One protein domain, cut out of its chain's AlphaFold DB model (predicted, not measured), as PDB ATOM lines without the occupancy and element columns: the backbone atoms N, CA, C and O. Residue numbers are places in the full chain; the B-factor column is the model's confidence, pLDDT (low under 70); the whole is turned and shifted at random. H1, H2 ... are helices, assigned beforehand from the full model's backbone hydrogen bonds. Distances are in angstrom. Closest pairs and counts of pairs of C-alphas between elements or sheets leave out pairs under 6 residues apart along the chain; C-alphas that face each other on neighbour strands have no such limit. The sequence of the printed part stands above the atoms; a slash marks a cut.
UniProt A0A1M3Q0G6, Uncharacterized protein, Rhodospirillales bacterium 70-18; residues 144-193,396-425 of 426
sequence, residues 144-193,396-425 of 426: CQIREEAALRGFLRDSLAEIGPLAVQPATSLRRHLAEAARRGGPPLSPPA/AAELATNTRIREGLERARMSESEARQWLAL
ATOM      1  N   CYS A 144     -18.200  -8.088  52.663       95.50
ATOM      2  CA  CYS A 144     -17.753  -7.189  51.600       95.50
ATOM      3  C   CYS A 144     -18.904  -6.299  51.108       95.50
ATOM      4  O   CYS A 144     -18.795  -5.079  51.180       95.50
ATOM      5  N   GLN A 145     -20.042  -6.892  50.729       95.62
ATOM      6  CA  GLN A 145     -21.215  -6.118  50.304       95.62
ATOM      7  C   GLN A 145     -21.731  -5.188  51.400       95.62
ATOM      8  O   GLN A 145     -22.081  -4.058  51.101       95.62
ATOM      9  N   ILE A 146     -21.752  -5.620  52.664       97.12
ATOM     10  CA  ILE A 146     -22.190  -4.771  53.780       97.12
ATOM     11  C   ILE A 146     -21.321  -3.515  53.880       97.12
ATOM     12  O   ILE A 146     -21.856  -2.413  53.999       97.12
ATOM     13  N   ARG A 147     -19.994  -3.671  53.808       96.94
ATOM     14  CA  ARG A 147     -19.045  -2.552  53.876       96.94
ATOM     15  C   ARG A 147     -19.187  -1.620  52.671       96.94
ATOM     16  O   ARG A 147     -19.274  -0.410  52.854       96.94
ATOM     17  N   GLU A 148     -19.262  -2.177  51.465       97.12
ATOM     18  CA  GLU A 148     -19.450  -1.409  50.227       97.12
ATOM     19  C   GLU A 148     -20.780  -0.642  50.221       97.12
ATOM     20  O   GLU A 148     -20.813   0.543  49.904       97.12
ATOM     21  N   GLU A 149     -21.884  -1.286  50.612       97.81
ATOM     22  CA  GLU A 149     -23.215  -0.673  50.651       97.81
ATOM     23  C   GLU A 149     -23.317   0.412  51.737       97.81
ATOM     24  O   GLU A 149     -23.969   1.436  51.526       97.81
ATOM     25  N   ALA A 150     -22.652   0.228  52.883       97.81
ATOM     26  CA  ALA A 150     -22.561   1.254  53.922       97.81
ATOM     27  C   ALA A 150     -21.730   2.463  53.463       97.81
ATOM     28  O   ALA A 150     -22.176   3.603  53.613       97.81
ATOM     29  N   ALA A 151     -20.568   2.222  52.846       97.88
ATOM     30  CA  ALA A 151     -19.745   3.276  52.256       97.88
ATOM     31  C   ALA A 151     -20.505   4.026  51.153       97.88
ATOM     32  O   ALA A 151     -20.437   5.252  51.077       97.88
ATOM     33  N   LEU A 152     -21.280   3.306  50.335       98.12
ATOM     34  CA  LEU A 152     -22.088   3.898  49.275       98.12
ATOM     35  C   LEU A 152     -23.150   4.827  49.855       98.12
ATOM     36  O   LEU A 152     -23.315   5.939  49.363       98.12
ATOM     37  N   ARG A 153     -23.863   4.397  50.901       97.56
ATOM     38  CA  ARG A 153     -24.856   5.248  51.565       97.56
ATOM     39  C   ARG A 153     -24.223   6.527  52.112       97.56
ATOM     40  O   ARG A 153     -24.784   7.596  51.895       97.56
ATOM     41  N   GLY A 154     -23.062   6.425  52.765       97.00
ATOM     42  CA  GLY A 154     -22.303   7.590  53.230       97.00
ATOM     43  C   GLY A 154     -21.967   8.544  52.083       97.00
ATOM     44  O   GLY A 154     -22.377   9.700  52.106       97.00
ATOM     45  N   PHE A 155     -21.345   8.021  51.023       97.50
ATOM     46  CA  PHE A 155     -20.985   8.791  49.830       97.50
ATOM     47  C   PHE A 155     -22.186   9.503  49.190       97.50
ATOM     48  O   PHE A 155     -22.100  10.674  48.821       97.50
ATOM     49  N   LEU A 156     -23.318   8.807  49.045       95.94
ATOM     50  CA  LEU A 156     -24.523   9.370  48.434       95.94
ATOM     51  C   LEU A 156     -25.164  10.450  49.305       95.94
ATOM     52  O   LEU A 156     -25.655  11.435  48.760       95.94
ATOM     53  N   ARG A 157     -25.148  10.285  50.631       94.75
ATOM     54  CA  ARG A 157     -25.641  11.291  51.574       94.75
ATOM     55  C   ARG A 157     -24.801  12.564  51.508       94.75
ATOM     56  O   ARG A 157     -25.362  13.654  51.437       94.75
ATOM     57  N   ASP A 158     -23.481  12.421  51.470       94.12
ATOM     58  CA  ASP A 158     -22.560  13.555  51.391       94.12
ATOM     59  C   ASP A 158     -22.696  14.259  50.027       94.12
ATOM     60  O   ASP A 158     -22.879  15.474  49.967       94.12
ATOM     61  N   SER A 159     -22.778  13.486  48.935       92.31
ATOM     62  CA  SER A 159     -23.060  14.009  47.587       92.31
ATOM     63  C   SER A 159     -24.401  14.746  47.518       92.31
ATOM     64  O   SER A 159     -24.523  15.756  46.835       92.31
ATOM     65  N   LEU A 160     -25.435  14.247  48.203       89.62
ATOM     66  CA  LEU A 160     -26.747  14.889  48.241       89.62
ATOM     67  C   LEU A 160     -26.707  16.212  49.020       89.62
ATOM     68  O   LEU A 160     -27.359  17.171  48.609       89.62
ATOM     69  N   ALA A 161     -25.926  16.280  50.101       88.06
ATOM     70  CA  ALA A 161     -25.741  17.497  50.885       88.06
ATOM     71  C   ALA A 161     -25.035  18.609  50.084       88.06
ATOM     72  O   ALA A 161     -25.426  19.772  50.190       88.06
ATOM     73  N   GLU A 162     -24.059  18.263  49.236       85.81
ATOM     74  CA  GLU A 162     -23.347  19.218  48.369       85.81
ATOM     75  C   GLU A 162     -24.241  19.859  47.296       85.81
ATOM     76  O   GLU A 162     -24.022  21.006  46.905       85.81
ATOM     77  N   ILE A 163     -25.274  19.151  46.831       79.25
ATOM     78  CA  ILE A 163     -26.195  19.659  45.799       79.25
ATOM     79  C   ILE A 163     -27.158  20.724  46.381       79.25
ATOM     80  O   ILE A 163     -27.767  21.489  45.628       79.25
ATOM     81  N   GLY A 164     -27.252  20.845  47.712       67.56
ATOM     82  CA  GLY A 164     -28.071  21.841  48.409       67.56
ATOM     83  C   GLY A 164     -29.583  21.542  48.390       67.56
ATOM     84  O   GLY A 164     -30.016  20.513  47.866       67.56
ATOM     85  N   PRO A 165     -30.429  22.419  48.977       59.81
ATOM     86  CA  PRO A 165     -31.876  22.215  49.043       59.81
ATOM     87  C   PRO A 165     -32.509  22.310  47.646       59.81
ATOM     88  O   PRO A 165     -32.870  23.378  47.151       59.81
ATOM     89  N   LEU A 166     -32.648  21.155  46.998       61.81
ATOM     90  CA  LEU A 166     -33.306  20.968  45.709       61.81
ATOM     91  C   LEU A 166     -34.817  21.189  45.824       61.81
ATOM     92  O   LEU A 166     -35.593  20.244  45.931       61.81
ATOM     93  N   ALA A 167     -35.253  22.441  45.728       51.28
ATOM     94  CA  ALA A 167     -36.672  22.750  45.573       51.28
ATOM     95  C   ALA A 167     -37.175  22.625  44.114       51.28
ATOM     96  O   ALA A 167     -38.367  22.797  43.885       51.28
ATOM     97  N   VAL A 168     -36.316  22.347  43.111       59.25
ATOM     98  CA  VAL A 168     -36.705  22.550  41.688       59.25
ATOM     99  C   VAL A 168     -36.270  21.456  40.688       59.25
ATOM    100  O   VAL A 168     -36.649  21.532  39.523       59.25
ATOM    101  N   GLN A 169     -35.531  20.403  41.068       76.12
ATOM    102  CA  GLN A 169     -35.163  19.350  40.095       76.12
ATOM    103  C   GLN A 169     -36.054  18.101  40.171       76.12
ATOM    104  O   GLN A 169     -36.393  17.659  41.270       76.12
ATOM    105  N   PRO A 170     -36.374  17.463  39.024       88.00
ATOM    106  CA  PRO A 170     -36.971  16.132  39.012       88.00
ATOM    107  C   PRO A 170     -36.087  15.124  39.760       88.00
ATOM    108  O   PRO A 170     -34.868  15.085  39.566       88.00
ATOM    109  N   ALA A 171     -36.693  14.257  40.564       90.12
ATOM    110  CA  ALA A 171     -36.016  13.206  41.318       90.12
ATOM    111  C   ALA A 171     -35.206  12.270  40.412       90.12
ATOM    112  O   ALA A 171     -34.124  11.812  40.776       90.12
ATOM    113  N   THR A 172     -35.692  12.025  39.196       91.50
ATOM    114  CA  THR A 172     -34.963  11.271  38.166       91.50
ATOM    115  C   THR A 172     -33.657  11.943  37.727       91.50
ATOM    116  O   THR A 172     -32.679  11.240  37.458       91.50
ATOM    117  N   SER A 173     -33.618  13.279  37.676       89.56
ATOM    118  CA  SER A 173     -32.404  14.056  37.382       89.56
ATOM    119  C   SER A 173     -31.392  13.910  38.513       89.56
ATOM    120  O   SER A 173     -30.250  13.515  38.278       89.56
ATOM    121  N   LEU A 174     -31.847  14.116  39.751       90.00
ATOM    122  CA  LEU A 174     -31.011  13.994  40.941       90.00
ATOM    123  C   LEU A 174     -30.423  12.588  41.084       90.00
ATOM    124  O   LEU A 174     -29.222  12.418  41.270       90.00
ATOM    125  N   ARG A 175     -31.251  11.561  40.890       91.94
ATOM    126  CA  ARG A 175     -30.814  10.165  40.898       91.94
ATOM    127  C   ARG A 175     -29.771   9.877  39.815       91.94
ATOM    128  O   ARG A 175     -28.815   9.149  40.071       91.94
ATOM    129  N   ARG A 176     -29.913  10.444  38.609       90.88
ATOM    130  CA  ARG A 176     -28.906  10.306  37.542       90.88
ATOM    131  C   ARG A 176     -27.594  10.989  37.921       90.88
ATOM    132  O   ARG A 176     -26.538  10.421  37.663       90.88
ATOM    133  N   HIS A 177     -27.670  12.164  38.540       91.00
ATOM    134  CA  HIS A 177     -26.502  12.886  39.031       91.00
ATOM    135  C   HIS A 177     -25.753  12.076  40.096       91.00
ATOM    136  O   HIS A 177     -24.556  11.854  39.959       91.00
ATOM    137  N   LEU A 178     -26.467  11.548  41.092       92.62
ATOM    138  CA  LEU A 178     -25.901  10.686  42.132       92.62
ATOM    139  C   LEU A 178     -25.290   9.397  41.559       92.62
ATOM    140  O   LEU A 178     -24.202   8.999  41.963       92.62
ATOM    141  N   ALA A 179     -25.942   8.770  40.575       92.88
ATOM    142  CA  ALA A 179     -25.386   7.607  39.883       92.88
ATOM    143  C   ALA A 179     -24.088   7.935  39.127       92.88
ATOM    144  O   ALA A 179     -23.165   7.126  39.113       92.88
ATOM    145  N   GLU A 180     -23.997   9.116  38.515       92.12
ATOM    146  CA  GLU A 180     -22.777   9.576  37.847       92.12
ATOM    147  C   GLU A 180     -21.673   9.952  38.844       92.12
ATOM    148  O   GLU A 180     -20.506   9.648  38.614       92.12
ATOM    149  N   ALA A 181     -22.021  10.572  39.973       92.94
ATOM    150  CA  ALA A 181     -21.082  10.844  41.058       92.94
ATOM    151  C   ALA A 181     -20.494   9.538  41.613       92.94
ATOM    152  O   ALA A 181     -19.275   9.390  41.678       92.94
ATOM    153  N   ALA A 182     -21.349   8.550  41.897       94.81
ATOM    154  CA  ALA A 182     -20.922   7.240  42.376       94.81
ATOM    155  C   ALA A 182     -20.050   6.494  41.350       94.81
ATOM    156  O   ALA A 182     -19.094   5.832  41.735       94.81
ATOM    157  N   ARG A 183     -20.314   6.639  40.042       93.00
ATOM    158  CA  ARG A 183     -19.441   6.085  38.990       93.00
ATOM    159  C   ARG A 183     -18.057   6.734  38.944       93.00
ATOM    160  O   ARG A 183     -17.090   6.045  38.643       93.00
ATOM    161  N   ARG A 184     -17.966   8.045  39.187       93.12
ATOM    162  CA  ARG A 184     -16.707   8.802  39.073       93.12
ATOM    163  C   ARG A 184     -15.826   8.713  40.319       93.12
ATOM    164  O   ARG A 184     -14.610   8.757  40.177       93.12
ATOM    165  N   GLY A 185     -16.420   8.614  41.506       93.69
ATOM    166  CA  GLY A 185     -15.672   8.651  42.770       93.69
ATOM    167  C   GLY A 185     -16.320   7.903  43.934       93.69
ATOM    168  O   GLY A 185     -15.901   8.096  45.070       93.69
ATOM    169  N   GLY A 186     -17.341   7.083  43.677       94.06
ATOM    170  CA  GLY A 186     -17.968   6.260  44.708       94.06
ATOM    171  C   GLY A 186     -17.119   5.045  45.102       94.06
ATOM    172  O   GLY A 186     -16.127   4.723  44.441       94.06
ATOM    173  N   PRO A 187     -17.509   4.340  46.178       95.75
ATOM    174  CA  PRO A 187     -16.835   3.115  46.593       95.75
ATOM    175  C   PRO A 187     -17.003   1.997  45.550       95.75
ATOM    176  O   PRO A 187     -17.973   2.005  44.783       95.75
ATOM    177  N   PRO A 188     -16.096   1.001  45.530       94.25
ATOM    178  CA  PRO A 188     -16.261  -0.166  44.675       94.25
ATOM    179  C   PRO A 188     -17.546  -0.917  45.043       94.25
ATOM    180  O   PRO A 188     -17.883  -1.049  46.217       94.25
ATOM    181  N   LEU A 189     -18.261  -1.410  44.028       94.50
ATOM    182  CA  LEU A 189     -19.462  -2.229  44.190       94.50
ATOM    183  C   LEU A 189     -19.228  -3.589  43.532       94.50
ATOM    184  O   LEU A 189     -19.435  -3.769  42.331       94.50
ATOM    185  N   SER A 190     -18.794  -4.561  44.325       92.88
ATOM    186  CA  SER A 190     -18.482  -5.907  43.859       92.88
ATOM    187  C   SER A 190     -19.754  -6.646  43.436       92.88
ATOM    188  O   SER A 190     -20.735  -6.658  44.191       92.88
ATOM    189  N   PRO A 191     -19.801  -7.281  42.250       88.38
ATOM    190  CA  PRO A 191     -20.973  -8.036  41.829       88.38
ATOM    191  C   PRO A 191     -21.186  -9.266  42.732       88.38
ATOM    192  O   PRO A 191     -20.214  -9.874  43.190       88.38
ATOM    193  N   PRO A 192     -22.438  -9.698  42.971       84.81
ATOM    194  CA  PRO A 192     -22.696 -10.897  43.761       84.81
ATOM    195  C   PRO A 192     -22.042 -12.135  43.127       84.81
ATOM    196  O   PRO A 192     -22.354 -12.496  41.991       84.81
ATOM    197  N   ALA A 193     -21.191 -12.841  43.876       85.94
ATOM    198  CA  ALA A 193     -20.561 -14.070  43.390       85.94
ATOM    199  C   ALA A 193     -21.608 -15.143  43.043       85.94
ATOM    200  O   ALA A 193     -22.676 -15.199  43.660       85.94
ATOM    201  N   ALA A 396     -29.936  -4.750  61.248       95.25
ATOM    202  CA  ALA A 396     -30.485  -5.553  60.151       95.25
ATOM    203  C   ALA A 396     -31.411  -4.734  59.232       95.25
ATOM    204  O   ALA A 396     -31.445  -4.966  58.017       95.25
ATOM    205  N   ALA A 397     -32.128  -3.757  59.795       95.31
ATOM    206  CA  ALA A 397     -32.941  -2.810  59.037       95.31
ATOM    207  C   ALA A 397     -32.076  -1.905  58.149       95.31
ATOM    208  O   ALA A 397     -32.372  -1.745  56.964       95.31
ATOM    209  N   GLU A 398     -30.973  -1.369  58.677       96.62
ATOM    210  CA  GLU A 398     -30.026  -0.571  57.893       96.62
ATOM    211  C   GLU A 398     -29.332  -1.399  56.822       96.62
ATOM    212  O   GLU A 398     -29.223  -0.938  55.693       96.62
ATOM    213  N   LEU A 399     -28.951  -2.646  57.117       97.12
ATOM    214  CA  LEU A 399     -28.415  -3.552  56.102       97.12
ATOM    215  C   LEU A 399     -29.406  -3.744  54.944       97.12
ATOM    216  O   LEU A 399     -29.014  -3.725  53.781       97.12
ATOM    217  N   ALA A 400     -30.701  -3.900  55.237       96.25
ATOM    218  CA  ALA A 400     -31.729  -4.009  54.204       96.25
ATOM    219  C   ALA A 400     -31.920  -2.701  53.417       96.25
ATOM    220  O   ALA A 400     -32.078  -2.741  52.194       96.25
ATOM    221  N   THR A 401     -31.888  -1.552  54.092       97.00
ATOM    222  CA  THR A 401     -31.961  -0.232  53.452       97.00
ATOM    223  C   THR A 401     -30.760   0.013  52.543       97.00
ATOM    224  O   THR A 401     -30.949   0.386  51.388       97.00
ATOM    225  N   ASN A 402     -29.544  -0.280  53.004       97.69
ATOM    226  CA  ASN A 402     -28.313  -0.109  52.236       97.69
ATOM    227  C   ASN A 402     -28.324  -0.979  50.963       97.69
ATOM    228  O   ASN A 402     -28.024  -0.480  49.877       97.69
ATOM    229  N   THR A 403     -28.795  -2.231  51.055       95.62
ATOM    230  CA  THR A 403     -28.995  -3.087  49.873       95.62
ATOM    231  C   THR A 403     -29.989  -2.458  48.884       95.62
ATOM    232  O   THR A 403     -29.724  -2.411  47.683       95.62
ATOM    233  N   ARG A 404     -31.114  -1.898  49.355       96.25
ATOM    234  CA  ARG A 404     -32.099  -1.219  48.486       96.25
ATOM    235  C   ARG A 404     -31.545   0.049  47.832       96.25
ATOM    236  O   ARG A 404     -31.905   0.344  46.689       96.25
ATOM    237  N   ILE A 405     -30.691   0.795  48.533       97.44
ATOM    238  CA  ILE A 405     -29.994   1.962  47.978       97.44
ATOM    239  C   ILE A 405     -29.116   1.519  46.810       97.44
ATOM    240  O   ILE A 405     -29.249   2.069  45.715       97.44
ATOM    241  N   ARG A 406     -28.293   0.482  47.004       96.62
ATOM    242  CA  ARG A 406     -27.463  -0.090  45.938       96.62
ATOM    243  C   ARG A 406     -28.297  -0.560  44.747       96.62
ATOM    244  O   ARG A 406     -28.034  -0.144  43.622       96.62
ATOM    245  N   GLU A 407     -29.337  -1.360  44.981       94.69
ATOM    246  CA  GLU A 407     -30.220  -1.845  43.912       94.69
ATOM    247  C   GLU A 407     -30.834  -0.687  43.113       94.69
ATOM    248  O   GLU A 407     -30.923  -0.739  41.886       94.69
ATOM    249  N   GLY A 408     -31.257   0.385  43.787       95.12
ATOM    250  CA  GLY A 408     -31.804   1.553  43.109       95.12
ATOM    251  C   GLY A 408     -30.760   2.389  42.360       95.12
ATOM    252  O   GLY A 408     -31.076   2.969  41.317       95.12
ATOM    253  N   LEU A 409     -29.504   2.398  42.807       94.56
ATOM    254  CA  LEU A 409     -28.393   2.987  42.062       94.56
ATOM    255  C   LEU A 409     -28.108   2.205  40.769       94.56
ATOM    256  O   LEU A 409     -27.930   2.812  39.716       94.56
ATOM    257  N   GLU A 410     -28.134   0.872  40.825       92.81
ATOM    258  CA  GLU A 410     -27.808  -0.016  39.697       92.81
ATOM    259  C   GLU A 410     -28.949  -0.150  38.664       92.81
ATOM    260  O   GLU A 410     -28.716  -0.536  37.517       92.81
ATOM    261  N   ARG A 411     -30.196   0.205  39.011       93.31
ATOM    262  CA  ARG A 411     -31.341   0.142  38.077       93.31
ATOM    263  C   ARG A 411     -31.140   1.020  36.833       93.31
ATOM    264  O   ARG A 411     -30.848   2.206  36.923       93.31
ATOM    265  N   ALA A 412     -31.408   0.503  35.637       88.12
ATOM    266  CA  ALA A 412     -31.237   1.297  34.413       88.12
ATOM    267  C   ALA A 412     -32.199   2.503  34.331       88.12
ATOM    268  O   ALA A 412     -31.809   3.592  33.908       88.12
ATOM    269  N   ARG A 413     -33.461   2.327  34.742       89.62
ATOM    270  CA  ARG A 413     -34.522   3.344  34.659       89.62
ATOM    271  C   ARG A 413     -35.390   3.329  35.918       89.62
ATOM    272  O   ARG A 413     -35.556   2.281  36.535       89.62
ATOM    273  N   MET A 414     -35.934   4.493  36.266       93.25
ATOM    274  CA  MET A 414     -36.924   4.693  37.327       93.25
ATOM    275  C   MET A 414     -37.930   5.747  36.872       93.25
ATOM    276  O   MET A 414     -37.553   6.715  36.208       93.25
ATOM    277  N   SER A 415     -39.190   5.568  37.251       94.31
ATOM    278  CA  SER A 415     -40.179   6.641  37.231       94.31
ATOM    279  C   SER A 415     -39.845   7.718  38.269       94.31
ATOM    280  O   SER A 415     -39.029   7.528  39.173       94.31
ATOM    281  N   GLU A 416     -40.492   8.873  38.149       93.88
ATOM    282  CA  GLU A 416     -40.309   9.992  39.073       93.88
ATOM    283  C   GLU A 416     -40.721   9.637  40.514       93.88
ATOM    284  O   GLU A 416     -40.037  10.014  41.464       93.88
ATOM    285  N   SER A 417     -41.787   8.852  40.694       94.19
ATOM    286  CA  SER A 417     -42.216   8.376  42.016       94.19
ATOM    287  C   SER A 417     -41.230   7.374  42.623       94.19
ATOM    288  O   SER A 417     -40.894   7.494  43.800       94.19
ATOM    289  N   GLU A 418     -40.723   6.424  41.834       95.25
ATOM    290  CA  GLU A 418     -39.702   5.467  42.282       95.25
ATOM    291  C   GLU A 418     -38.393   6.169  42.655       95.25
ATOM    292  O   GLU A 418     -37.789   5.836  43.672       95.25
ATOM    293  N   ALA A 419     -37.974   7.166  41.870       93.56
ATOM    294  CA  ALA A 419     -36.783   7.952  42.167       93.56
ATOM    295  C   ALA A 419     -36.937   8.727  43.486       93.56
ATOM    296  O   ALA A 419     -36.013   8.726  44.292       93.56
ATOM    297  N   ARG A 420     -38.113   9.318  43.757       93.56
ATOM    298  CA  ARG A 420     -38.402   9.971  45.051       93.56
ATOM    299  C   ARG A 420     -38.341   8.994  46.218       93.56
ATOM    300  O   ARG A 420     -37.733   9.304  47.235       93.56
ATOM    301  N   GLN A 421     -38.944   7.814  46.072       94.62
ATOM    302  CA  GLN A 421     -38.898   6.784  47.112       94.62
ATOM    303  C   GLN A 421     -37.477   6.288  47.370       94.62
ATOM    304  O   GLN A 421     -37.137   6.016  48.514       94.62
ATOM    305  N   TRP A 422     -36.654   6.162  46.325       95.88
ATOM    306  CA  TRP A 422     -35.254   5.774  46.462       95.88
ATOM    307  C   TRP A 422     -34.416   6.860  47.143       95.88
ATOM    308  O   TRP A 422     -33.662   6.542  48.053       95.88
ATOM    309  N   LEU A 423     -34.594   8.130  46.761       93.19
ATOM    310  CA  LEU A 423     -33.922   9.262  47.406       93.19
ATOM    311  C   LEU A 423     -34.263   9.364  48.894       93.19
ATOM    312  O   LEU A 423     -33.388   9.671  49.683       93.19
ATOM    313  N   ALA A 424     -35.500   9.045  49.287       93.56
ATOM    314  CA  ALA A 424     -35.915   9.039  50.691       93.56
ATOM    315  C   ALA A 424     -35.251   7.938  51.549       93.56
ATOM    316  O   ALA A 424     -35.461   7.906  52.759       93.56
ATOM    317  N   LEU A 425     -34.505   7.004  50.941       94.12
ATOM    318  CA  LEU A 425     -33.719   5.998  51.666       94.12
ATOM    319  C   LEU A 425     -32.316   6.495  52.044       94.12
ATOM    320  O   LEU A 425     -31.695   5.897  52.925       94.12
TER     321      LEU A 425
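What this domain is: This is residues 144 to 193 and 396 to 425 of the 426 residues of an uncharacterized protein of Rhodospirillales bacterium 70-18 (UniProt A0A1M3Q0G6). Four helices cross one another instead of lying side by side: the long helix H1 runs along the longest axis, with H3 crossing it over residues 146 to 153 and H2 crossing it over residues 152 to 160. The short H4 packs on the first residues of H2, apart from H1, while the link around Ala 167 reaches one end of the long axis and the tail to Ala 193 reaches the other. The printed part has 80 residues with four named helices, in the order H1, H2, H3, H4, and no named strand; the class is all helix. The whole is compact, with a radius of gyration of the C-alphas of 12.2 A, and its outline is elongated, spanning 38 by 23 by 22 A.

How they stand to each other: Begin with H1, residues 144 to 162. It touches H2, residues 171 to 185, with residues 152 to 160 alone, and the closest C-alphas, those of Leu 156 and Leu 178, are 6.6 A apart. These two helices run opposite ways at a steep tilt of 61 degrees. Past the cut, look at H3, residues 396 to 410, which touches residues 146 to 153 of H1; the closest C-alphas, those of Glu 149 and Asn 402, are 5.4 A apart. H1 and H3 run the same way at a steep tilt of 69.8 degrees, only just short of about perpendicular. H2 and H3 are close but not clearly touching, about perpendicular at 88 degrees, with the C-alphas of Ala 179 and Leu 409 closest at 5.9 A. Last comes H4, residues 416 to 423, which touches residues 171 to 175 of H2, the same way at a steep tilt of 45 degrees; the C-alphas of Ala 171 and Ala 419 are the closest, at 5.4 A. H3 and H4 only just touch, with 3 pairs of C-alphas within 8 A, the closest being those of Gly 408 and Trp 422 at 6.4 A. H1 and H4 are apart. In H1, H2, H3 and H4, every O i to N i+4 pair is within hydrogen-bond range.

Where its parts are: Find C-alpha 144 at (-17.753, -7.189, 51.600); from there H1 runs 27.2 A to C-alpha 162. H2 starts at C-alpha 171, at (-36.016, 13.206, 41.318), and covers 20.9 A to C-alpha 185. H3 goes 21.4 A from C-alpha 396 to C-alpha 410. H4 takes 10.5 A from C-alpha 416 to C-alpha 423, at (-33.922, 9.262, 47.406).

The domain as a whole: The two C-alphas farthest apart, those of Ala 167 and Ala 193, are 40.2 A from each other. Residues 194 to 395 are not printed, and C-alphas 193 and 396 are 21.3 A apart across this cut, which lies in the link from H2 to H3. Of the links printed whole, H1 to H2 is short and H3 to H4 is tight. Mean pLDDT of the printed part is 91.2, and residues 164 to 168 are under 70.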